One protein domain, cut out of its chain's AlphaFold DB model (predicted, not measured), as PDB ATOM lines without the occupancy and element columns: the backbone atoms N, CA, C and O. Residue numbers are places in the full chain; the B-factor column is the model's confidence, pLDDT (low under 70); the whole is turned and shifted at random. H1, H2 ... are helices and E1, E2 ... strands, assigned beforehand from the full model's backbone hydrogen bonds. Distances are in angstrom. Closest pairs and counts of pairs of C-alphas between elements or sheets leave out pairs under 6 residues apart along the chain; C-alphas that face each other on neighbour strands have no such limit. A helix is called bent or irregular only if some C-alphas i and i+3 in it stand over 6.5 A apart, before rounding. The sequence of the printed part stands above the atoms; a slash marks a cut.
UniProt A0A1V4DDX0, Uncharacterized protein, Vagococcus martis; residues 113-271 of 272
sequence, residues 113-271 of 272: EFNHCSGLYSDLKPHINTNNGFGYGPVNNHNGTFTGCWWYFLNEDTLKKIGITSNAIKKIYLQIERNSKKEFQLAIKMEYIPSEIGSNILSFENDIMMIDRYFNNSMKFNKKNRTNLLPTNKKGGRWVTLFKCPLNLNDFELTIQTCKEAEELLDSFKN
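This is residues 113 to 271 of the 272 residues of an uncharacterized protein of Vagococcus martis (UniProt A0A1V4DDX0). A single strongly twisted and curled sheet of five bent antiparallel strands is covered on one face by the helices H1, H3 and H4, an arrangement of two layers, the sheet being one layer and these helices the other. The long helix H4 runs over the inner strands E3 and E4, H1 over E1 and E2, and H3 along the edge strand E5, while the small helix H2 only grazes the sheet. The 159 printed residues hold four named helices and five named strands, in the order H1 E1 E2 H2 E3 E4 H3 E5 H4; the sheet order is E1 E2 E3 E4 E5, and the class is mixed, helices and strands. The whole is compact, with a radius of gyration of the C-alphas of 15.4 A and spans of 45 by 34 by 27 A.

H1, residues 114 to 127, is on the sheet at a height of 9.5 A, over E1, residues 134 to 141, and E2, residues 144 to 155; its closest C-alphas to E2 are those of Phe 114 and Thr 147, 5.9 A apart. E1 and E2 form a hairpin, with N 139 and O 146 2.7 A apart. H2, residues 156 to 161, follows E2. E3, residues 169 to 178, is antiparallel to E2, with N 154 and O 172 2.8 A apart, and forms a hairpin with E4, residues 184 to 192, where N 175 and O 187 are 2.8 A apart. H3, residues 201 to 216, runs along E5, residues 238 to 246, at 10 degrees on the local plane; their closest C-alphas, those of Phe 215 and Phe 243, are 7.5 A apart. E5 is antiparallel to E4, with N 188 and O 243 2.8 A apart. H4, residues 252 to 270, is on the same face as H1, over E3 and E4 at a height of 9.1 A; its closest C-alphas to E3 are those of Ala 262 and Leu 174, 7.6 A apart. H1 and H4 are close but not clearly touching, with the C-alphas of His 127 and Ile 256 6.5 A apart. H1 and H3 are apart. Each O i to N i+4 pair is within hydrogen-bond range in H2, H3 and H4, and 8 of 10 are in H1.

H1 begins with C-alpha 114 at (30.603, 25.139, -12.657) and is 20.5 A long; it is only just irregular, with C-alphas 123 and 126 6.8 A apart. E2, the longest strand, is 27.7 A long and bends by 78 degrees at residue 152. H3 is 22.1 A long. H4 is 26.9 A long and ends with C-alpha 270 at (32.328, 33.901, 18.543).

The C-alphas of Ser 199 and Asp 251 are the two farthest apart, at 46.1 A. The printed part has no cut. The link from H3 to E5, residues 217 to 237, is long. The mean pLDDT of the printed part is 86.8, and 16 residues are under 70: residue 142, residues 198 to 199 and residues 224 to 236.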
ATOM      1  N   GLU A 113      33.544  28.065 -15.348       89.44
ATOM      2  CA  GLU A 113      32.202  27.509 -15.227       89.44
ATOM      3  C   GLU A 113      32.067  26.636 -13.968       89.44
ATOM      4  O   GLU A 113      32.980  26.548 -13.137       89.44
ATOM      5  N   PHE A 114      30.916  25.974 -13.818       90.81
ATOM      6  CA  PHE A 114      30.603  25.139 -12.657       90.81
ATOM      7  C   PHE A 114      31.710  24.130 -12.316       90.81
ATOM      8  O   PHE A 114      32.100  24.043 -11.153       90.81
ATOM      9  N   ASN A 115      32.223  23.389 -13.306       92.19
ATOM     10  CA  ASN A 115      33.188  22.311 -13.071       92.19
ATOM     11  C   ASN A 115      34.520  22.838 -12.522       92.19
ATOM     12  O   ASN A 115      34.994  22.302 -11.521       92.19
ATOM     13  N   HIS A 116      35.038  23.938 -13.076       93.50
ATOM     14  CA  HIS A 116      36.230  24.630 -12.575       93.50
ATOM     15  C   HIS A 116      36.056  25.060 -11.113       93.50
ATOM     16  O   HIS A 116      36.888  24.752 -10.264       93.50
ATOM     17  N   CYS A 117      34.921  25.696 -10.791       93.81
ATOM     18  CA  CYS A 117      34.631  26.119  -9.420       93.81
ATOM     19  C   CYS A 117      34.506  24.912  -8.477       93.81
ATOM     20  O   CYS A 117      35.036  24.927  -7.375       93.81
ATOM     21  N   SER A 118      33.821  23.849  -8.910       92.56
ATOM     22  CA  SER A 118      33.653  22.632  -8.110       92.56
ATOM     23  C   SER A 118      34.978  21.907  -7.855       92.56
ATOM     24  O   SER A 118      35.135  21.306  -6.795       92.56
ATOM     25  N   GLY A 119      35.915  21.983  -8.806       93.12
ATOM     26  CA  GLY A 119      37.292  21.521  -8.673       93.12
ATOM     27  C   GLY A 119      38.006  22.262  -7.557       93.12
ATOM     28  O   GLY A 119      38.299  21.663  -6.525       93.12
ATOM     29  N   LEU A 120      38.122  23.589  -7.701       94.12
ATOM     30  CA  LEU A 120      38.711  24.458  -6.681       94.12
ATOM     31  C   LEU A 120      38.108  24.205  -5.294       94.12
ATOM     32  O   LEU A 120      38.837  24.085  -4.318       94.12
ATOM     33  N   TYR A 121      36.779  24.158  -5.174       95.00
ATOM     34  CA  TYR A 121      36.129  24.000  -3.871       95.00
ATOM     35  C   TYR A 121      36.363  22.617  -3.259       95.00
ATOM     36  O   TYR A 121      36.417  22.506  -2.035       95.00
ATOM     37  N   SER A 122      36.504  21.578  -4.084       92.25
ATOM     38  CA  SER A 122      36.868  20.238  -3.610       92.25
ATOM     39  C   SER A 122      38.288  20.228  -3.051       92.25
ATOM     40  O   SER A 122      38.504  19.671  -1.976       92.25
ATOM     41  N   ASP A 123      39.209  20.912  -3.730       94.12
ATOM     42  CA  ASP A 123      40.611  21.004  -3.320       94.12
ATOM     43  C   ASP A 123      40.801  21.959  -2.135       94.12
ATOM     44  O   ASP A 123      41.650  21.716  -1.286       94.12
ATOM     45  N   LEU A 124      39.968  22.997  -1.997       95.50
ATOM     46  CA  LEU A 124      39.970  23.914  -0.850       95.50
ATOM     47  C   LEU A 124      39.448  23.250   0.432       95.50
ATOM     48  O   LEU A 124      39.948  23.538   1.517       95.50
ATOM     49  N   LYS A 125      38.446  22.367   0.317       95.31
ATOM     50  CA  LYS A 125      37.748  21.704   1.434       95.31
ATOM     51  C   LYS A 125      38.664  21.174   2.556       95.31
ATOM     52  O   LYS A 125      38.348  21.450   3.710       95.31
ATOM     53  N   PRO A 126      39.764  20.435   2.295       95.31
ATOM     54  CA  PRO A 126      40.658  19.941   3.351       95.31
ATOM     55  C   PRO A 126      41.479  21.030   4.067       95.31
ATOM     56  O   PRO A 126      42.096  20.737   5.089       95.31
ATOM     57  N   HIS A 127      41.512  22.262   3.555       96.94
ATOM     58  CA  HIS A 127      42.329  23.359   4.090       96.94
ATOM     59  C   HIS A 127      41.543  24.386   4.916       96.94
ATOM     60  O   HIS A 127      42.152  25.306   5.468       96.94
ATOM     61  N   ILE A 128      40.221  24.230   4.998       96.31
ATOM     62  CA  ILE A 128      39.290  25.124   5.696       96.31
ATOM     63  C   ILE A 128      38.498  24.354   6.758       96.31
ATOM     64  O   ILE A 128      38.380  23.128   6.712       96.31
ATOM     65  N   ASN A 129      37.925  25.061   7.726       95.38
ATOM     66  CA  ASN A 129      37.140  24.447   8.788       95.38
ATOM     67  C   ASN A 129      35.709  24.129   8.320       95.38
ATOM     68  O   ASN A 129      34.806  24.970   8.319       95.38
ATOM     69  N   THR A 130      35.488  22.863   7.973       92.69
ATOM     70  CA  THR A 130      34.189  22.348   7.514       92.69
ATOM     71  C   THR A 130      33.318  21.751   8.623       92.69
ATOM     72  O   THR A 130      32.243  21.230   8.327       92.69
ATOM     73  N   ASN A 131      33.750  21.791   9.890       88.31
ATOM     74  CA  ASN A 131      33.090  21.064  10.986       88.31
ATOM     75  C   ASN A 131      31.657  21.542  11.246       88.31
ATOM     76  O   ASN A 131      30.789  20.743  11.584       88.31
ATOM     77  N   ASN A 132      31.391  22.834  11.035       85.81
ATOM     78  CA  ASN A 132      30.062  23.424  11.213       85.81
ATOM     79  C   ASN A 132      29.246  23.466   9.913       85.81
ATOM     80  O   ASN A 132      28.246  24.173   9.837       85.81
ATOM     81  N   GLY A 133      29.663  22.724   8.888       89.94
ATOM     82  CA  GLY A 133      28.999  22.652   7.594       89.94
ATOM     83  C   GLY A 133      29.866  23.191   6.463       89.94
ATOM     84  O   GLY A 133      30.654  24.121   6.627       89.94
ATOM     85  N   PHE A 134      29.682  22.592   5.292       94.81
ATOM     86  CA  PHE A 134      30.336  22.959   4.045       94.81
ATOM     87  C   PHE A 134      29.398  22.627   2.891       94.81
ATOM     88  O   PHE A 134      28.749  21.581   2.884       94.81
ATOM     89  N   GLY A 135      29.332  23.508   1.905       93.88
ATOM     90  CA  GLY A 135      28.552  23.294   0.703       93.88
ATOM     91  C   GLY A 135      29.058  24.140  -0.448       93.88
ATOM     92  O   GLY A 135      29.709  25.162  -0.260       93.88
ATOM     93  N   TYR A 136      28.743  23.717  -1.660       94.56
ATOM     94  CA  TYR A 136      28.869  24.549  -2.842       94.56
ATOM     95  C   TYR A 136      27.802  24.156  -3.854       94.56
ATOM     96  O   TYR A 136      27.311  23.022  -3.853       94.56
ATOM     97  N   GLY A 137      27.443  25.098  -4.718       91.62
ATOM     98  CA  GLY A 137      26.398  24.907  -5.712       91.62
ATOM     99  C   GLY A 137      25.979  26.212  -6.386       91.62
ATOM    100  O   GLY A 137      26.569  27.262  -6.121       91.62
ATOM    101  N   PRO A 138      24.972  26.160  -7.273       88.88
ATOM    102  CA  PRO A 138      24.451  27.348  -7.933       88.88
ATOM    103  C   PRO A 138      23.775  28.288  -6.924       88.88
ATOM    104  O   PRO A 138      22.920  27.879  -6.141       88.88
ATOM    105  N   VAL A 139      24.134  29.567  -6.979       86.50
ATOM    106  CA  VAL A 139      23.569  30.658  -6.184       86.50
ATOM    107  C   VAL A 139      23.055  31.727  -7.139       86.50
ATOM    108  O   VAL A 139      23.798  32.244  -7.973       86.50
ATOM    109  N   ASN A 140      21.776  32.071  -7.009       81.75
ATOM    110  CA  ASN A 140      21.148  33.109  -7.822       81.75
ATOM    111  C   ASN A 140      21.399  34.497  -7.223       81.75
ATOM    112  O   ASN A 140      21.210  34.715  -6.025       81.75
ATOM    113  N   ASN A 141      21.764  35.455  -8.067       72.88
ATOM    114  CA  ASN A 141      21.814  36.873  -7.739       72.88
ATOM    115  C   ASN A 141      21.182  37.709  -8.870       72.88
ATOM    116  O   ASN A 141      20.751  37.184  -9.895       72.88
ATOM    117  N   HIS A 142      21.109  39.027  -8.682       69.62
ATOM    118  CA  HIS A 142      20.494  39.943  -9.652       69.62
ATOM    119  C   HIS A 142      21.189  39.963 -11.028       69.62
ATOM    120  O   HIS A 142      20.575  40.375 -12.004       69.62
ATOM    121  N   ASN A 143      22.444  39.512 -11.112       70.88
ATOM    122  CA  ASN A 143      23.247  39.460 -12.336       70.88
ATOM    123  C   ASN A 143      23.314  38.043 -12.941       70.88
ATOM    124  O   ASN A 143      24.104  37.813 -13.856       70.88
ATOM    125  N   GLY A 144      22.522  37.093 -12.428       80.69
ATOM    126  CA  GLY A 144      22.481  35.702 -12.878       80.69
ATOM    127  C   GLY A 144      22.892  34.695 -11.801       80.69
ATOM    128  O   GLY A 144      22.898  34.983 -10.604       80.69
ATOM    129  N   THR A 145      23.210  33.479 -12.232       85.06
ATOM    130  CA  THR A 145      23.636  32.381 -11.356       85.06
ATOM    131  C   THR A 145      25.161  32.284 -11.343       85.06
ATOM    132  O   THR A 145      25.803  32.405 -12.383       85.06
ATOM    133  N   PHE A 146      25.753  32.045 -10.174       89.25
ATOM    134  CA  PHE A 146      27.173  31.705 -10.027       89.25
ATOM    135  C   PHE A 146      27.335  30.472  -9.132       89.25
ATOM    136  O   PHE A 146      26.437  30.156  -8.358       89.25
ATOM    137  N   THR A 147      28.477  29.788  -9.189       91.94
ATOM    138  CA  THR A 147      28.764  28.674  -8.273       91.94
ATOM    139  C   THR A 147      29.391  29.211  -6.991       91.94
ATOM    140  O   THR A 147      30.559  29.598  -6.984       91.94
ATOM    141  N   GLY A 148      28.614  29.274  -5.913       94.19
ATOM    142  CA  GLY A 148      29.090  29.693  -4.595       94.19
ATOM    143  C   GLY A 148      29.612  28.517  -3.779       94.19
ATOM    144  O   GLY A 148      29.161  27.391  -3.975       94.19
ATOM    145  N   CYS A 149      30.524  28.792  -2.850       96.25
ATOM    146  CA  CYS A 149      30.961  27.860  -1.809       96.25
ATOM    147  C   CYS A 149      30.747  28.512  -0.449       96.25
ATOM    148  O   CYS A 149      31.092  29.677  -0.297       96.25
ATOM    149  N   TRP A 150      30.162  27.797   0.507       96.69
ATOM    150  CA  TRP A 150      29.835  28.289   1.838       96.69
ATOM    151  C   TRP A 150      30.270  27.314   2.929       96.69
ATOM    152  O   TRP A 150      30.142  26.098   2.776       96.69
ATOM    153  N   TRP A 151      30.766  27.844   4.039       97.69
ATOM    154  CA  TRP A 151      31.219  27.059   5.186       97.69
ATOM    155  C   TRP A 151      31.271  27.922   6.449       97.69
ATOM    156  O   TRP A 151      30.894  29.095   6.424       97.69
ATOM    157  N   TYR A 152      31.744  27.328   7.546       96.69
ATOM    158  CA  TYR A 152      31.971  28.015   8.814       96.69
ATOM    159  C   TYR A 152      30.702  28.688   9.362       96.69
ATOM    160  O   TYR A 152      30.571  29.908   9.411       96.69
ATOM    161  N   PHE A 153      29.713  27.882   9.739       96.00
ATOM    162  CA  PHE A 153      28.428  28.403  10.193       96.00
ATOM    163  C   PHE A 153      28.416  28.699  11.696       96.00
ATOM    164  O   PHE A 153      28.611  27.810  12.524       96.00
ATOM    165  N   LEU A 154      28.107  29.947  12.043       95.94
ATOM    166  CA  LEU A 154      27.661  30.358  13.370       95.94
ATOM    167  C   LEU A 154      26.130  30.310  13.386       95.94
ATOM    168  O   LEU A 154      25.477  31.211  12.863       95.94
ATOM    169  N   ASN A 155      25.563  29.241  13.941       94.62
ATOM    170  CA  ASN A 155      24.111  29.014  13.995       94.62
ATOM    171  C   ASN A 155      23.451  29.767  15.162       94.62
ATOM    172  O   ASN A 155      24.149  30.241  16.058       94.62
ATOM    173  N   GLU A 156      22.114  29.801  15.200       93.38
ATOM    174  CA  GLU A 156      21.303  30.470  16.238       93.38
ATOM    175  C   GLU A 156      21.815  30.248  17.670       93.38
ATOM    176  O   GLU A 156      21.984  31.209  18.414       93.38
ATOM    177  N   ASP A 157      22.128  29.009  18.056       93.44
ATOM    178  CA  ASP A 157      22.617  28.707  19.411       93.44
ATOM    179  C   ASP A 157      23.980  29.334  19.712       93.44
ATOM    180  O   ASP A 157      24.261  29.714  20.848       93.44
ATOM    181  N   THR A 158      24.845  29.442  18.702       94.44
ATOM    182  CA  THR A 158      26.144  30.113  18.841       94.44
ATOM    183  C   THR A 158      25.952  31.621  18.899       94.44
ATOM    184  O   THR A 158      26.537  32.272  19.756       94.44
ATOM    185  N   LEU A 159      25.083  32.165  18.044       95.44
ATOM    186  CA  LEU A 159      24.768  33.591  18.006       95.44
ATOM    187  C   LEU A 159      24.152  34.075  19.330       95.44
ATOM    188  O   LEU A 159      24.556  35.107  19.859       95.44
ATOM    189  N   LYS A 160      23.250  33.294  19.931       94.38
ATOM    190  CA  LYS A 160      22.662  33.608  21.244       94.38
ATOM    191  C   LYS A 160      23.703  33.664  22.363       94.38
ATOM    192  O   LYS A 160      23.602  34.511  23.244       94.38
ATOM    193  N   LYS A 161      24.711  32.783  22.332       94.69
ATOM    194  CA  LYS A 161      25.787  32.756  23.341       94.69
ATOM    195  C   LYS A 161      26.668  34.004  23.311       94.69
ATOM    196  O   LYS A 161      27.178  34.375  24.358       94.69
ATOM    197  N   ILE A 162      26.793  34.647  22.152       93.75
ATOM    198  CA  ILE A 162      27.563  35.889  21.967       93.75
ATOM    199  C   ILE A 162      26.693  37.150  22.043       93.75
ATOM    200  O   ILE A 162      27.082  38.218  21.583       93.75
ATOM    201  N   GLY A 163      25.477  37.031  22.582       92.94
ATOM    202  CA  GLY A 163      24.612  38.178  22.846       92.94
ATOM    203  C   GLY A 163      23.760  38.656  21.669       92.94
ATOM    204  O   GLY A 163      23.132  39.702  21.799       92.94
ATOM    205  N   ILE A 164      23.670  37.909  20.561       94.06
ATOM    206  CA  ILE A 164      22.660  38.174  19.522       94.06
ATOM    207  C   ILE A 164      21.289  37.758  20.064       94.06
ATOM    208  O   ILE A 164      21.046  36.585  20.357       94.06
ATOM    209  N   THR A 165      20.394  38.728  20.219       92.38
ATOM    210  CA  THR A 165      19.103  38.553  20.908       92.38
ATOM    211  C   THR A 165      17.921  38.337  19.964       92.38
ATOM    212  O   THR A 165      16.886  37.795  20.358       92.38
ATOM    213  N   SER A 166      18.060  38.740  18.707       90.25
ATOM    214  CA  SER A 166      17.048  38.642  17.673       90.25
ATOM    215  C   SER A 166      16.939  37.215  17.161       90.25
ATOM    216  O   SER A 166      17.858  36.672  16.551       90.25
ATOM    217  N   ASN A 167      15.750  36.633  17.304       89.69
ATOM    218  CA  ASN A 167      15.445  35.335  16.700       89.69
ATOM    219  C   ASN A 167      15.428  35.392  15.166       89.69
ATOM    220  O   ASN A 167      15.543  34.354  14.524       89.69
ATOM    221  N   ALA A 168      15.318  36.582  14.565       90.94
ATOM    222  CA  ALA A 168      15.289  36.713  13.118       90.94
ATOM    223  C   ALA A 168      16.622  36.324  12.469       90.94
ATOM    224  O   ALA A 168      16.600  35.863  11.330       90.94
ATOM    225  N   ILE A 169      17.762  36.499  13.147       92.50
ATOM    226  CA  ILE A 169      19.089  36.167  12.614       92.50
ATOM    227  C   ILE A 169      19.347  34.673  12.826       92.50
ATOM    228  O   ILE A 169      19.453  34.202  13.953       92.50
ATOM    229  N   LYS A 170      19.460  33.922  11.728       93.94
ATOM    230  CA  LYS A 170      19.540  32.453  11.761       93.94
ATOM    231  C   LYS A 170      20.960  31.924  11.743       93.94
ATOM    232  O   LYS A 170      21.280  30.962  12.436       93.94
ATOM    233  N   LYS A 171      21.818  32.541  10.935       95.50
ATOM    234  CA  LYS A 171      23.227  32.156  10.862       95.50
ATOM    235  C   LYS A 171      24.095  33.243  10.263       95.50
ATOM    236  O   LYS A 171      23.636  34.020   9.425       95.50
ATOM    237  N   ILE A 172      25.363  33.227  10.645       95.69
ATOM    238  CA  ILE A 172      26.451  33.963   9.994       95.69
ATOM    239  C   ILE A 172      27.448  32.938   9.460       95.69
ATOM    240  O   ILE A 172      27.701  31.938  10.125       95.69
ATOM    241  N   TYR A 173      27.960  33.134   8.247       96.88
ATOM    242  CA  TYR A 173      28.821  32.147   7.592       96.88
ATOM    243  C   TYR A 173      29.736  32.770   6.537       96.88
ATOM    244  O   TYR A 173      29.520  33.908   6.113       96.88
ATOM    245  N   LEU A 174      30.747  32.023   6.097       96.94
ATOM    246  CA  LEU A 174      31.641  32.425   5.012       96.94
ATOM    247  C   LEU A 174      31.109  31.943   3.669       96.94
ATOM    248  O   LEU A 174      30.580  30.839   3.566       96.94
ATOM    249  N   GLN A 175      31.257  32.765   2.630       96.19
ATOM    250  CA  GLN A 175      30.890  32.401   1.269       96.19
ATOM    251  C   GLN A 175      31.861  32.977   0.239       96.19
ATOM    252  O   GLN A 175      32.050  34.190   0.177       96.19
ATOM    253  N   ILE A 176      32.396  32.132  -0.641       95.38
ATOM    254  CA  ILE A 176      33.000  32.586  -1.896       95.38
ATOM    255  C   ILE A 176      31.865  32.924  -2.864       95.38
ATOM    256  O   ILE A 176      31.009  32.086  -3.164       95.38
ATOM    257  N   GLU A 177      31.838  34.163  -3.344       90.69
ATOM    258  CA  GLU A 177      30.836  34.652  -4.291       90.69
ATOM    259  C   GLU A 177      31.458  35.481  -5.419       90.69
ATOM    260  O   GLU A 177      32.605  35.914  -5.327       90.69
ATOM    261  N   ARG A 178      30.690  35.721  -6.491       86.88
ATOM    262  CA  ARG A 178      31.081  36.628  -7.581       86.88
ATOM    263  C   ARG A 178      30.377  37.973  -7.460       86.88
ATOM    264  O   ARG A 178      29.178  38.032  -7.178       86.88
ATOM    265  N   ASN A 179      31.114  39.058  -7.678       81.69
ATOM    266  CA  ASN A 179      30.538  40.399  -7.757       81.69
ATOM    267  C   ASN A 179      29.903  40.662  -9.144       81.69
ATOM    268  O   ASN A 179      29.904  39.804 -10.027       81.69
ATOM    269  N   SER A 180      29.350  41.861  -9.356       78.81
ATOM    270  CA  SER A 180      28.738  42.252 -10.640       78.81
ATOM    271  C   SER A 180      29.713  42.296 -11.821       78.81
ATOM    272  O   SER A 180      29.277  42.212 -12.965       78.81
ATOM    273  N   LYS A 181      31.018  42.387 -11.556       81.62
ATOM    274  CA  LYS A 181      32.094  42.309 -12.551       81.62
ATOM    275  C   LYS A 181      32.603  40.879 -12.768       81.62
ATOM    276  O   LYS A 181      33.594  40.694 -13.460       81.62
ATOM    277  N   LYS A 182      31.926  39.875 -12.193       81.44
ATOM    278  CA  LYS A 182      32.317  38.456 -12.192       81.44
ATOM    279  C   LYS A 182      33.635  38.154 -11.466       81.44
ATOM    280  O   LYS A 182      34.145  37.047 -11.588       81.44
ATOM    281  N   GLU A 183      34.150  39.086 -10.669       87.06
ATOM    282  CA  GLU A 183      35.347  38.863  -9.854       87.06
ATOM    283  C   GLU A 183      34.968  38.103  -8.580       87.06
ATOM    284  O   GLU A 183      33.915  38.358  -7.977       87.06
ATOM    285  N   PHE A 184      35.833  37.184  -8.161       90.69
ATOM    286  CA  PHE A 184      35.645  36.426  -6.934       90.69
ATOM    287  C   PHE A 184      35.979  37.250  -5.689       90.69
ATOM    288  O   PHE A 184      36.895  38.071  -5.657       90.69
ATOM    289  N   GLN A 185      35.201  37.016  -4.642       92.62
ATOM    290  CA  GLN A 185      35.342  37.661  -3.347       92.62
ATOM    291  C   GLN A 185      34.957  36.675  -2.247       92.62
ATOM    292  O   GLN A 185      34.075  35.832  -2.437       92.62
ATOM    293  N   LEU A 186      35.591  36.819  -1.088       94.75
ATOM    294  CA  LEU A 186      35.191  36.123   0.124       94.75
ATOM    295  C   LEU A 186      34.267  37.039   0.923       94.75
ATOM    296  O   LEU A 186      34.601  38.194   1.188       94.75
ATOM    297  N   ALA A 187      33.091  36.539   1.273       93.25
ATOM    298  CA  ALA A 187      32.041  37.285   1.941       93.25
ATOM    299  C   ALA A 187      31.700  36.674   3.299       93.25
ATOM    300  O   ALA A 187      31.551  35.463   3.426       93.25
ATOM    301  N   ILE A 188      31.478  37.541   4.284       93.75
ATOM    302  CA  ILE A 188      30.752  37.207   5.507       93.75
ATOM    303  C   ILE A 188      29.273  37.431   5.209       93.75
ATOM    304  O   ILE A 188      28.832  38.554   4.925       93.75
ATOM    305  N   LYS A 189      28.507  36.347   5.226       92.75
ATOM    306  CA  LYS A 189      27.078  36.318   4.939       92.75
ATOM    307  C   LYS A 189      26.286  36.195   6.226       92.75
ATOM    308  O   LYS A 189      26.740  35.601   7.195       92.75
ATOM    309  N   MET A 190      25.064  36.701   6.188       92.81
ATOM    310  CA  MET A 190      24.067  36.476   7.224       92.81
ATOM    311  C   MET A 190      22.777  35.987   6.584       92.81
ATOM    312  O   MET A 190      22.342  36.544   5.573       92.81
ATOM    313  N   GLU A 191      22.166  34.973   7.186       92.12
ATOM    314  CA  GLU A 191      20.780  34.608   6.920       92.12
ATOM    315  C   GLU A 191      19.869  35.167   8.009       92.12
ATOM    316  O   GLU A 191      20.166  35.033   9.198       92.12
ATOM    317  N   TYR A 192      18.740  35.741   7.608       90.56
ATOM    318  CA  TYR A 192      17.692  36.151   8.533       90.56
ATOM    319  C   TYR A 192      16.289  35.925   7.960       90.56
ATOM    320  O   TYR A 192      16.111  35.809   6.746       90.56
ATOM    321  N   ILE A 193      15.278  35.884   8.828       89.38
ATOM    322  CA  ILE A 193      13.873  35.686   8.460       89.38
ATOM    323  C   ILE A 193      13.095  36.994   8.686       89.38
ATOM    324  O   ILE A 193      12.831  37.356   9.831       89.38
ATOM    325  N   PRO A 194      12.668  37.709   7.623       85.38
ATOM    326  CA  PRO A 194      11.987  38.998   7.750       85.38
ATOM    327  C   PRO A 194      10.701  38.954   8.580       85.38
ATOM    328  O   PRO A 194      10.417  39.893   9.317       85.38
ATOM    329  N   SER A 195       9.928  37.865   8.493       84.38
ATOM    330  CA  SER A 195       8.691  37.708   9.272       84.38
ATOM    331  C   SER A 195       8.928  37.617  10.781       84.38
ATOM    332  O   SER A 195       8.001  37.857  11.543       84.38
ATOM    333  N   GLU A 196      10.150  37.299  11.210       86.56
ATOM    334  CA  GLU A 196      10.533  37.234  12.623       86.56
ATOM    335  C   GLU A 196      11.122  38.559  13.138       86.56
ATOM    336  O   GLU A 196      11.363  38.688  14.332       86.56
ATOM    337  N   ILE A 197      11.321  39.564  12.273       82.69
ATOM    338  CA  ILE A 197      11.768  40.905  12.693       82.69
ATOM    339  C   ILE A 197      10.629  41.656  13.386       82.69
ATOM    340  O   ILE A 197      10.845  42.331  14.390       82.69
ATOM    341  N   GLY A 198       9.407  41.544  12.852       67.12
ATOM    342  CA  GLY A 198       8.249  42.332  13.289       67.12
ATOM    343  C   GLY A 198       7.848  42.130  14.755       67.12
ATOM    344  O   GLY A 198       7.158  42.978  15.308       67.12
ATOM    345  N   SER A 199       8.296  41.050  15.400       65.19
ATOM    346  CA  SER A 199       8.074  40.814  16.829       65.19
ATOM    347  C   SER A 199       9.022  41.611  17.736       65.19
ATOM    348  O   SER A 199       8.669  41.839  18.890       65.19
ATOM    349  N   ASN A 200      10.194  42.055  17.252       75.12
ATOM    350  CA  ASN A 200      11.145  42.876  18.015       75.12
ATOM    351  C   ASN A 200      12.190  43.561  17.101       75.12
ATOM    352  O   ASN A 200      13.365  43.183  17.079       75.12
ATOM    353  N   ILE A 201      11.772  44.589  16.352       85.31
ATOM    354  CA  ILE A 201      12.647  45.316  15.411       85.31
ATOM    355  C   ILE A 201      13.886  45.915  16.090       85.31
ATOM    356  O   ILE A 201      14.976  45.862  15.529       85.31
ATOM    357  N   LEU A 202      13.737  46.397  17.327       87.62
ATOM    358  CA  LEU A 202      14.819  47.021  18.086       87.62
ATOM    359  C   LEU A 202      15.951  46.026  18.383       87.62
ATOM    360  O   LEU A 202      17.120  46.369  18.228       87.62
ATOM    361  N   SER A 203      15.620  44.786  18.768       89.38
ATOM    362  CA  SER A 203      16.631  43.733  18.968       89.38
ATOM    363  C   SER A 203      17.413  43.440  17.688       89.38
ATOM    364  O   SER A 203      18.637  43.380  17.715       89.38
ATOM    365  N   PHE A 204      16.717  43.345  16.550       89.81
ATOM    366  CA  PHE A 204      17.345  43.095  15.257       89.81
ATOM    367  C   PHE A 204      18.298  44.230  14.871       89.81
ATOM    368  O   PHE A 204      19.436  43.975  14.491       89.81
ATOM    369  N   GLU A 205      17.867  45.485  15.001       89.06
ATOM    370  CA  GLU A 205      18.712  46.645  14.707       89.06
ATOM    371  C   GLU A 205      19.938  46.716  15.626       89.06
ATOM    372  O   GLU A 205      21.051  46.930  15.140       89.06
ATOM    373  N   ASN A 206      19.764  46.465  16.926       91.19
ATOM    374  CA  ASN A 206      20.861  46.450  17.892       91.19
ATOM    375  C   ASN A 206      21.892  45.358  17.580       91.19
ATOM    376  O   ASN A 206      23.092  45.641  17.565       91.19
ATOM    377  N   ASP A 207      21.444  44.142  17.272       92.88
ATOM    378  CA  ASP A 207      22.326  43.031  16.908       92.88
ATOM    379  C   ASP A 207      23.087  43.321  15.608       92.88
ATOM    380  O   ASP A 207      24.294  43.098  15.514       92.88
ATOM    381  N   ILE A 208      22.410  43.893  14.609       90.00
ATOM    382  CA  ILE A 208      23.040  44.351  13.367       90.00
ATOM    383  C   ILE A 208      24.112  45.411  13.645       90.00
ATOM    384  O   ILE A 208      25.187  45.366  13.045       90.00
ATOM    385  N   MET A 209      23.843  46.362  14.545       88.62
ATOM    386  CA  MET A 209      24.828  47.366  14.948       88.62
ATOM    387  C   MET A 209      26.013  46.738  15.685       88.62
ATOM    388  O   MET A 209      27.141  47.179  15.477       88.62
ATOM    389  N   MET A 210      25.781  45.734  16.529       90.50
ATOM    390  CA  MET A 210      26.837  45.005  17.235       90.50
ATOM    391  C   MET A 210      27.754  44.272  16.250       90.50
ATOM    392  O   MET A 210      28.967  44.481  16.271       90.50
ATOM    393  N   ILE A 211      27.162  43.497  15.335       90.94
ATOM    394  CA  ILE A 211      27.860  42.814  14.238       90.94
ATOM    395  C   ILE A 211      28.678  43.829  13.432       90.94
ATOM    396  O   ILE A 211      29.870  43.634  13.193       90.94
ATOM    397  N   ASP A 212      28.064  44.947  13.046       87.56
ATOM    398  CA  ASP A 212      28.738  45.983  12.271       87.56
ATOM    399  C   ASP A 212      29.939  46.575  13.002       87.56
ATOM    400  O   ASP A 212      31.002  46.716  12.404       87.56
ATOM    401  N   ARG A 213      29.778  46.947  14.278       87.12
ATOM    402  CA  ARG A 213      30.868  47.519  15.081       87.12
ATOM    403  C   ARG A 213      32.042  46.557  15.177       87.12
ATOM    404  O   ARG A 213      33.176  47.005  15.054       87.12
ATOM    405  N   TYR A 214      31.767  45.267  15.357       88.69
ATOM    406  CA  TYR A 214      32.806  44.254  15.453       88.69
ATOM    407  C   TYR A 214      33.621  44.159  14.154       88.69
ATOM    408  O   TYR A 214      34.837  44.358  14.151       88.69
ATOM    409  N   PHE A 215      32.953  43.925  13.023       86.06
ATOM    410  CA  PHE A 215      33.641  43.678  11.754       86.06
ATOM    411  C   PHE A 215      34.157  44.949  11.064       86.06
ATOM    412  O   PHE A 215      35.086  44.854  10.263       86.06
ATOM    413  N   ASN A 216      33.630  46.139  11.381       81.00
ATOM    414  CA  ASN A 216      34.158  47.410  10.861       81.00
ATOM    415  C   ASN A 216      35.619  47.663  11.264       81.00
ATOM    416  O   ASN A 216      36.302  48.426  10.586       81.00
ATOM    417  N   ASN A 217      36.102  47.032  12.338       76.19
ATOM    418  CA  ASN A 217      37.499  47.138  12.760       76.19
ATOM    419  C   ASN A 217      38.446  46.246  11.935       76.19
ATOM    420  O   ASN A 217      39.662  46.323  12.100       76.19
ATOM    421  N   SER A 218      37.924  45.403  11.036       78.19
ATOM    422  CA  SER A 218      38.750  44.584  10.151       78.19
ATOM    423  C   SER A 218      39.387  45.441   9.054       78.19
ATOM    424  O   SER A 218      38.692  46.047   8.243       78.19
ATOM    425  N   MET A 219      40.721  45.431   8.957       73.88
ATOM    426  CA  MET A 219      41.429  46.093   7.848       73.88
ATOM    427  C   MET A 219      41.230  45.378   6.501       73.88
ATOM    428  O   MET A 219      41.406  45.987   5.446       73.88
ATOM    429  N   LYS A 220      40.870  44.086   6.523       76.94
ATOM    430  CA  LYS A 220      40.776  43.229   5.328       76.94
ATOM    431  C   LYS A 220      39.354  43.149   4.773       76.94
ATOM    432  O   LYS A 220      39.164  43.131   3.557       76.94
ATOM    433  N   PHE A 221      38.350  43.125   5.647       79.94
ATOM    434  CA  PHE A 221      36.941  43.034   5.272       79.94
ATOM    435  C   PHE A 221      36.288  44.417   5.233       79.94
ATOM    436  O   PHE A 221      36.281  45.139   6.220       79.94
ATOM    437  N   ASN A 222      35.691  44.783   4.095       75.88
ATOM    438  CA  ASN A 222      35.080  46.099   3.911       75.88
ATOM    439  C   ASN A 222      33.556  46.006   3.714       75.88
ATOM    440  O   ASN A 222      33.045  45.148   2.989       75.88
ATOM    441  N   LYS A 223      32.832  46.957   4.314       70.00
ATOM    442  CA  LYS A 223      31.379  47.159   4.206       70.00
ATOM    443  C   LYS A 223      30.925  47.782   2.875       70.00
ATOM    444  O   LYS A 223      29.723  47.874   2.641       70.00
ATOM    445  N   LYS A 224      31.845  48.187   1.981       56.09
ATOM    446  CA  LYS A 224      31.615  49.023   0.771       56.09
ATOM    447  C   LYS A 224      30.486  48.575  -0.176       56.09
ATOM    448  O   LYS A 224      30.163  49.308  -1.098       56.09
ATOM    449  N   ASN A 225      29.879  47.401   0.011       50.91
ATOM    450  CA  ASN A 225      28.753  46.927  -0.796       50.91
ATOM    451  C   ASN A 225      27.673  46.180   0.008       50.91
ATOM    452  O   ASN A 225      27.084  45.226  -0.505       50.91
ATOM    453  N   ARG A 226      27.417  46.561   1.265       59.59
ATOM    454  CA  ARG A 226      26.291  45.989   2.012       59.59
ATOM    455  C   ARG A 226      24.980  46.317   1.294       59.59
ATOM    456  O   ARG A 226      24.623  47.481   1.139       59.59
ATOM    457  N   THR A 227      24.261  45.289   0.858       55.59
ATOM    458  CA  THR A 227      22.895  45.433   0.344       55.59
ATOM    459  C   THR A 227      21.965  45.865   1.475       55.59
ATOM    460  O   THR A 227      22.128  45.389   2.598       55.59
ATOM    461  N   ASN A 228      20.983  46.726   1.191       56.69
ATOM    462  CA  ASN A 228      19.991  47.177   2.174       56.69
ATOM    463  C   ASN A 228      19.412  45.985   2.959       56.69
ATOM    464  O   ASN A 228      18.778  45.103   2.382       56.69
ATOM    465  N   LEU A 229      19.651  45.961   4.273       61.06
ATOM    466  CA  LEU A 229      19.237  44.874   5.168       61.06
ATOM    467  C   LEU A 229      17.729  44.809   5.412       61.06
ATOM    468  O   LEU A 229      17.219  43.786   5.863       61.06
ATOM    469  N   LEU A 230      17.026  45.906   5.144       55.62
ATOM    470  CA  LEU A 230      15.609  46.070   5.438       55.62
ATOM    471  C   LEU A 230      14.813  46.101   4.124       55.62
ATOM    472  O   LEU A 230      14.508  47.178   3.613       55.62
ATOM    473  N   PRO A 231      14.494  44.950   3.507       51.91
ATOM    474  CA  PRO A 231      13.516  44.907   2.437       51.91
ATOM    475  C   PRO A 231      12.108  45.015   3.030       51.91
ATOM    476  O   PRO A 231      11.744  44.302   3.961       51.91
ATOM    477  N   THR A 232      11.292  45.875   2.430       51.69
ATOM    478  CA  THR A 232       9.942  46.239   2.880       51.69
ATOM    479  C   THR A 232       8.876  45.159   2.691       51.69
ATOM    480  O   THR A 232       7.747  45.391   3.092       51.69
ATOM    481  N   ASN A 233       9.181  43.994   2.100       51.94
ATOM    482  CA  ASN A 233       8.256  42.854   2.013       51.94
ATOM    483  C   ASN A 233       8.953  41.584   1.487       51.94
ATOM    484  O   ASN A 233       9.712  41.670   0.517       51.94
ATOM    485  N   LYS A 234       8.661  40.413   2.096       58.12
ATOM    486  CA  LYS A 234       8.512  39.048   1.499       58.12
ATOM    487  C   LYS A 234       8.726  37.925   2.540       58.12
ATOM    488  O   LYS A 234       9.565  38.048   3.425       58.12
ATOM    489  N   LYS A 235       7.981  36.822   2.375       57.38
ATOM    490  CA  LYS A 235       8.072  35.564   3.146       57.38
ATOM    491  C   LYS A 235       9.371  34.795   2.821       57.38
ATOM    492  O   LYS A 235       9.785  34.799   1.663       57.38
ATOM    493  N   GLY A 236       9.946  34.096   3.805       67.19
ATOM    494  CA  GLY A 236      11.106  33.194   3.649       67.19
ATOM    495  C   GLY A 236      12.455  33.785   4.083       67.19
ATOM    496  O   GLY A 236      12.569  34.991   4.288       67.19
ATOM    497  N   GLY A 237      13.469  32.925   4.233       75.69
ATOM    498  CA  GLY A 237      14.832  33.319   4.605       75.69
ATOM    499  C   GLY A 237      15.491  34.247   3.577       75.69
ATOM    500  O   GLY A 237      15.219  34.183   2.373       75.69
ATOM    501  N   ARG A 238      16.341  35.151   4.059       83.75
ATOM    502  CA  ARG A 238      17.076  36.146   3.272       83.75
ATOM    503  C   ARG A 238      18.556  36.049   3.569       83.75
ATOM    504  O   ARG A 238      18.939  36.052   4.730       83.75
ATOM    505  N   TRP A 239      19.373  36.063   2.520       86.62
ATOM    506  CA  TRP A 239      20.829  36.076   2.625       86.62
ATOM    507  C   TRP A 239      21.369  37.436   2.218       86.62
ATOM    508  O   TRP A 239      21.068  37.933   1.132       86.62
ATOM    509  N   VAL A 240      22.194  38.025   3.073       86.69
ATOM    510  CA  VAL A 240      22.828  39.325   2.840       86.69
ATOM    511  C   VAL A 240      24.328  39.210   3.020       86.69
ATOM    512  O   VAL A 240      24.811  38.437   3.842       86.69
ATOM    513  N   THR A 241      25.072  39.980   2.232       88.38
ATOM    514  CA  THR A 241      26.512  40.151   2.434       88.38
ATOM    515  C   THR A 241      26.716  41.270   3.447       88.38
ATOM    516  O   THR A 241      26.312  42.407   3.197       88.38
ATOM    517  N   LEU A 242      27.311  40.941   4.593       87.56
ATOM    518  CA  LEU A 242      27.662  41.906   5.632       87.56
ATOM    519  C   LEU A 242      28.970  42.611   5.269       87.56
ATOM    520  O   LEU A 242      29.020  43.835   5.165       87.56
ATOM    521  N   PHE A 243      29.996  41.805   5.007       88.75
ATOM    522  CA  PHE A 243      31.350  42.247   4.707       88.75
ATOM    523  C   PHE A 243      31.956  41.367   3.629       88.75
ATOM    524  O   PHE A 243      31.531  40.227   3.440       88.75
ATOM    525  N   LYS A 244      32.958  41.886   2.924       90.25
ATOM    526  CA  LYS A 244      33.684  41.111   1.920       90.25
ATOM    527  C   LYS A 244      35.103  41.615   1.710       90.25
ATOM    528  O   LYS A 244      35.385  42.787   1.967       90.25
ATOM    529  N   CYS A 245      35.956  40.749   1.186       90.38
ATOM    530  CA  CYS A 245      37.303  41.077   0.748       90.38
ATOM    531  C   CYS A 245      37.574  40.483  -0.649       90.38
ATOM    532  O   CYS A 245      36.924  39.504  -1.040       90.38
ATOM    533  N   PRO A 246      38.481  41.087  -1.439       89.88
ATOM    534  CA  PRO A 246      38.947  40.485  -2.683       89.88
ATOM    535  C   PRO A 246      39.552  39.106  -2.424       89.88
ATOM    536  O   PRO A 246      40.217  38.906  -1.407       89.88
ATOM    537  N   LEU A 247      39.349  38.176  -3.354       91.62
ATOM    538  CA  LEU A 247      39.906  36.832  -3.268       91.62
ATOM    539  C   LEU A 247      40.670  36.515  -4.554       91.62
ATOM    540  O   LEU A 247      40.093  36.549  -5.641       91.62
ATOM    541  N   ASN A 248      41.965  36.225  -4.433       87.25
ATOM    542  CA  ASN A 248      42.812  35.891  -5.573       87.25
ATOM    543  C   ASN A 248      42.876  34.375  -5.770       87.25
ATOM    544  O   ASN A 248      43.753  33.719  -5.222       87.25
ATOM    545  N   LEU A 249      41.972  33.842  -6.589       86.75
ATOM    546  CA  LEU A 249      41.881  32.403  -6.841       86.75
ATOM    547  C   LEU A 249      42.986  31.832  -7.743       86.75
ATOM    548  O   LEU A 249      43.091  30.615  -7.851       86.75
ATOM    549  N   ASN A 250      43.808  32.682  -8.368       82.50
ATOM    550  CA  ASN A 250      44.959  32.229  -9.157       82.50
ATOM    551  C   ASN A 250      46.153  31.847  -8.263       82.50
ATOM    552  O   ASN A 250      47.079  31.188  -8.725       82.50
ATOM    553  N   ASP A 251      46.140  32.268  -6.996       90.25
ATOM    554  CA  ASP A 251      47.119  31.889  -5.982       90.25
ATOM    555  C   ASP A 251      46.403  31.070  -4.902       90.25
ATOM    556  O   ASP A 251      45.665  31.597  -4.059       90.25
ATOM    557  N   PHE A 252      46.560  29.749  -4.983       92.06
ATOM    558  CA  PHE A 252      45.833  28.818  -4.124       92.06
ATOM    559  C   PHE A 252      46.259  28.931  -2.655       92.06
ATOM    560  O   PHE A 252      45.404  28.921  -1.769       92.06
ATOM    561  N   GLU A 253      47.549  29.142  -2.386       94.38
ATOM    562  CA  GLU A 253      48.059  29.321  -1.022       94.38
ATOM    563  C   GLU A 253      47.551  30.629  -0.409       94.38
ATOM    564  O   GLU A 253      47.043  30.643   0.716       94.38
ATOM    565  N   LEU A 254      47.579  31.730  -1.169       93.94
ATOM    566  CA  LEU A 254      47.007  33.000  -0.716       93.94
ATOM    567  C   LEU A 254      45.483  32.908  -0.514       93.94
ATOM    568  O   LEU A 254      44.933  33.551   0.390       93.94
ATOM    569  N   THR A 255      44.793  32.106  -1.330       94.50
ATOM    570  CA  THR A 255      43.364  31.804  -1.159       94.50
ATOM    571  C   THR A 255      43.113  31.086   0.162       94.50
ATOM    572  O   THR A 255      42.258  31.533   0.931       94.50
ATOM    573  N   ILE A 256      43.869  30.023   0.458       96.62
ATOM    574  CA  ILE A 256      43.776  29.282   1.723       96.62
ATOM    575  C   ILE A 256      44.033  30.219   2.901       96.62
ATOM    576  O   ILE A 256      43.228  30.271   3.831       96.62
ATOM    577  N   GLN A 257      45.115  30.996   2.846       96.38
ATOM    578  CA  GLN A 257      45.476  31.935   3.902       96.38
ATOM    579  C   GLN A 257      44.360  32.961   4.149       96.38
ATOM    580  O   GLN A 257      43.969  33.214   5.286       96.38
ATOM    581  N   THR A 258      43.769  33.497   3.080       95.44
ATOM    582  CA  THR A 258      42.640  34.431   3.183       95.44
ATOM    583  C   THR A 258      41.391  33.782   3.777       95.44
ATOM    584  O   THR A 258      40.682  34.438   4.540       95.44
ATOM    585  N   CYS A 259      41.123  32.511   3.463       96.69
ATOM    586  CA  CYS A 259      40.025  31.765   4.074       96.69
ATOM    587  C   CYS A 259      40.258  31.567   5.577       96.69
ATOM    588  O   CYS A 259      39.366  31.878   6.359       96.69
ATOM    589  N   LYS A 260      41.457  31.141   5.987       96.50
ATOM    590  CA  LYS A 260      41.805  30.924   7.402       96.50
ATOM    591  C   LYS A 260      41.713  32.198   8.235       96.50
ATOM    592  O   LYS A 260      41.108  32.187   9.297       96.50
ATOM    593  N   GLU A 261      42.207  33.319   7.725       94.56
ATOM    594  CA  GLU A 261      42.067  34.611   8.413       94.56
ATOM    595  C   GLU A 261      40.597  35.025   8.591       94.56
ATOM    596  O   GLU A 261      40.231  35.660   9.580       94.56
ATOM    597  N   ALA A 262      39.727  34.675   7.639       94.94
ATOM    598  CA  ALA A 262      38.294  34.921   7.768       94.94
ATOM    599  C   ALA A 262      37.638  34.007   8.814       94.94
ATOM    600  O   ALA A 262      36.732  34.444   9.523       94.94
ATOM    601  N   GLU A 263      38.099  32.758   8.923       96.00
ATOM    602  CA  GLU A 263      37.686  31.827   9.977       96.00
ATOM    603  C   GLU A 263      38.117  32.333  11.354       96.00
ATOM    604  O   GLU A 263      37.277  32.429  12.241       96.00
ATOM    605  N   GLU A 264      39.371  32.764  11.511       94.62
ATOM    606  CA  GLU A 264      39.898  33.353  12.751       94.62
ATOM    607  C   GLU A 264      39.124  34.608  13.173       94.62
ATOM    608  O   GLU A 264      38.859  34.830  14.360       94.62
ATOM    609  N   LEU A 265      38.713  35.427  12.202       93.00
ATOM    610  CA  LEU A 265      37.885  36.602  12.450       93.00
ATOM    611  C   LEU A 265      36.496  36.216  12.989       93.00
ATOM    612  O   LEU A 265      35.995  36.882  13.901       93.00
ATOM    613  N   LEU A 266      35.885  35.149  12.461       93.88
ATOM    614  CA  LEU A 266      34.616  34.614  12.967       93.88
ATOM    615  C   LEU A 266      34.774  33.872  14.302       93.88
ATOM    616  O   LEU A 266      33.885  33.984  15.143       93.88
ATOM    617  N   ASP A 267      35.887  33.175  14.535       94.12
ATOM    618  CA  ASP A 267      36.224  32.585  15.837       94.12
ATOM    619  C   ASP A 267      36.368  33.669  16.906       94.12
ATOM    620  O   ASP A 267      35.845  33.546  18.010       94.12
ATOM    621  N   SER A 268      37.032  34.773  16.573       92.62
ATOM    622  CA  SER A 268      37.183  35.908  17.486       92.62
ATOM    623  C   SER A 268      35.826  36.557  17.789       92.62
ATOM    624  O   SER A 268      35.531  36.861  18.944       92.62
ATOM    625  N   PHE A 269      34.952  36.675  16.779       92.00
ATOM    626  CA  PHE A 269      33.585  37.172  16.968       92.00
ATOM    627  C   PHE A 269      32.769  36.249  17.877       92.00
ATOM    628  O   PHE A 269      32.032  36.705  18.743       92.00
ATOM    629  N   LYS A 270      32.946  34.936  17.712       89.38
ATOM    630  CA  LYS A 270      32.328  33.901  18.543       89.38
ATOM    631  C   LYS A 270      32.764  33.962  20.022       89.38
ATOM    632  O   LYS A 270      32.083  33.390  20.868       89.38
ATOM    633  N   ASN A 271      33.874  34.628  20.333       86.19
ATOM    634  CA  ASN A 271      34.424  34.744  21.687       86.19
ATOM    635  C   ASN A 271      34.274  36.154  22.296       86.19
ATOM    636  O   ASN A 271      34.906  36.434  23.316       86.19
TER     637      ASN A 271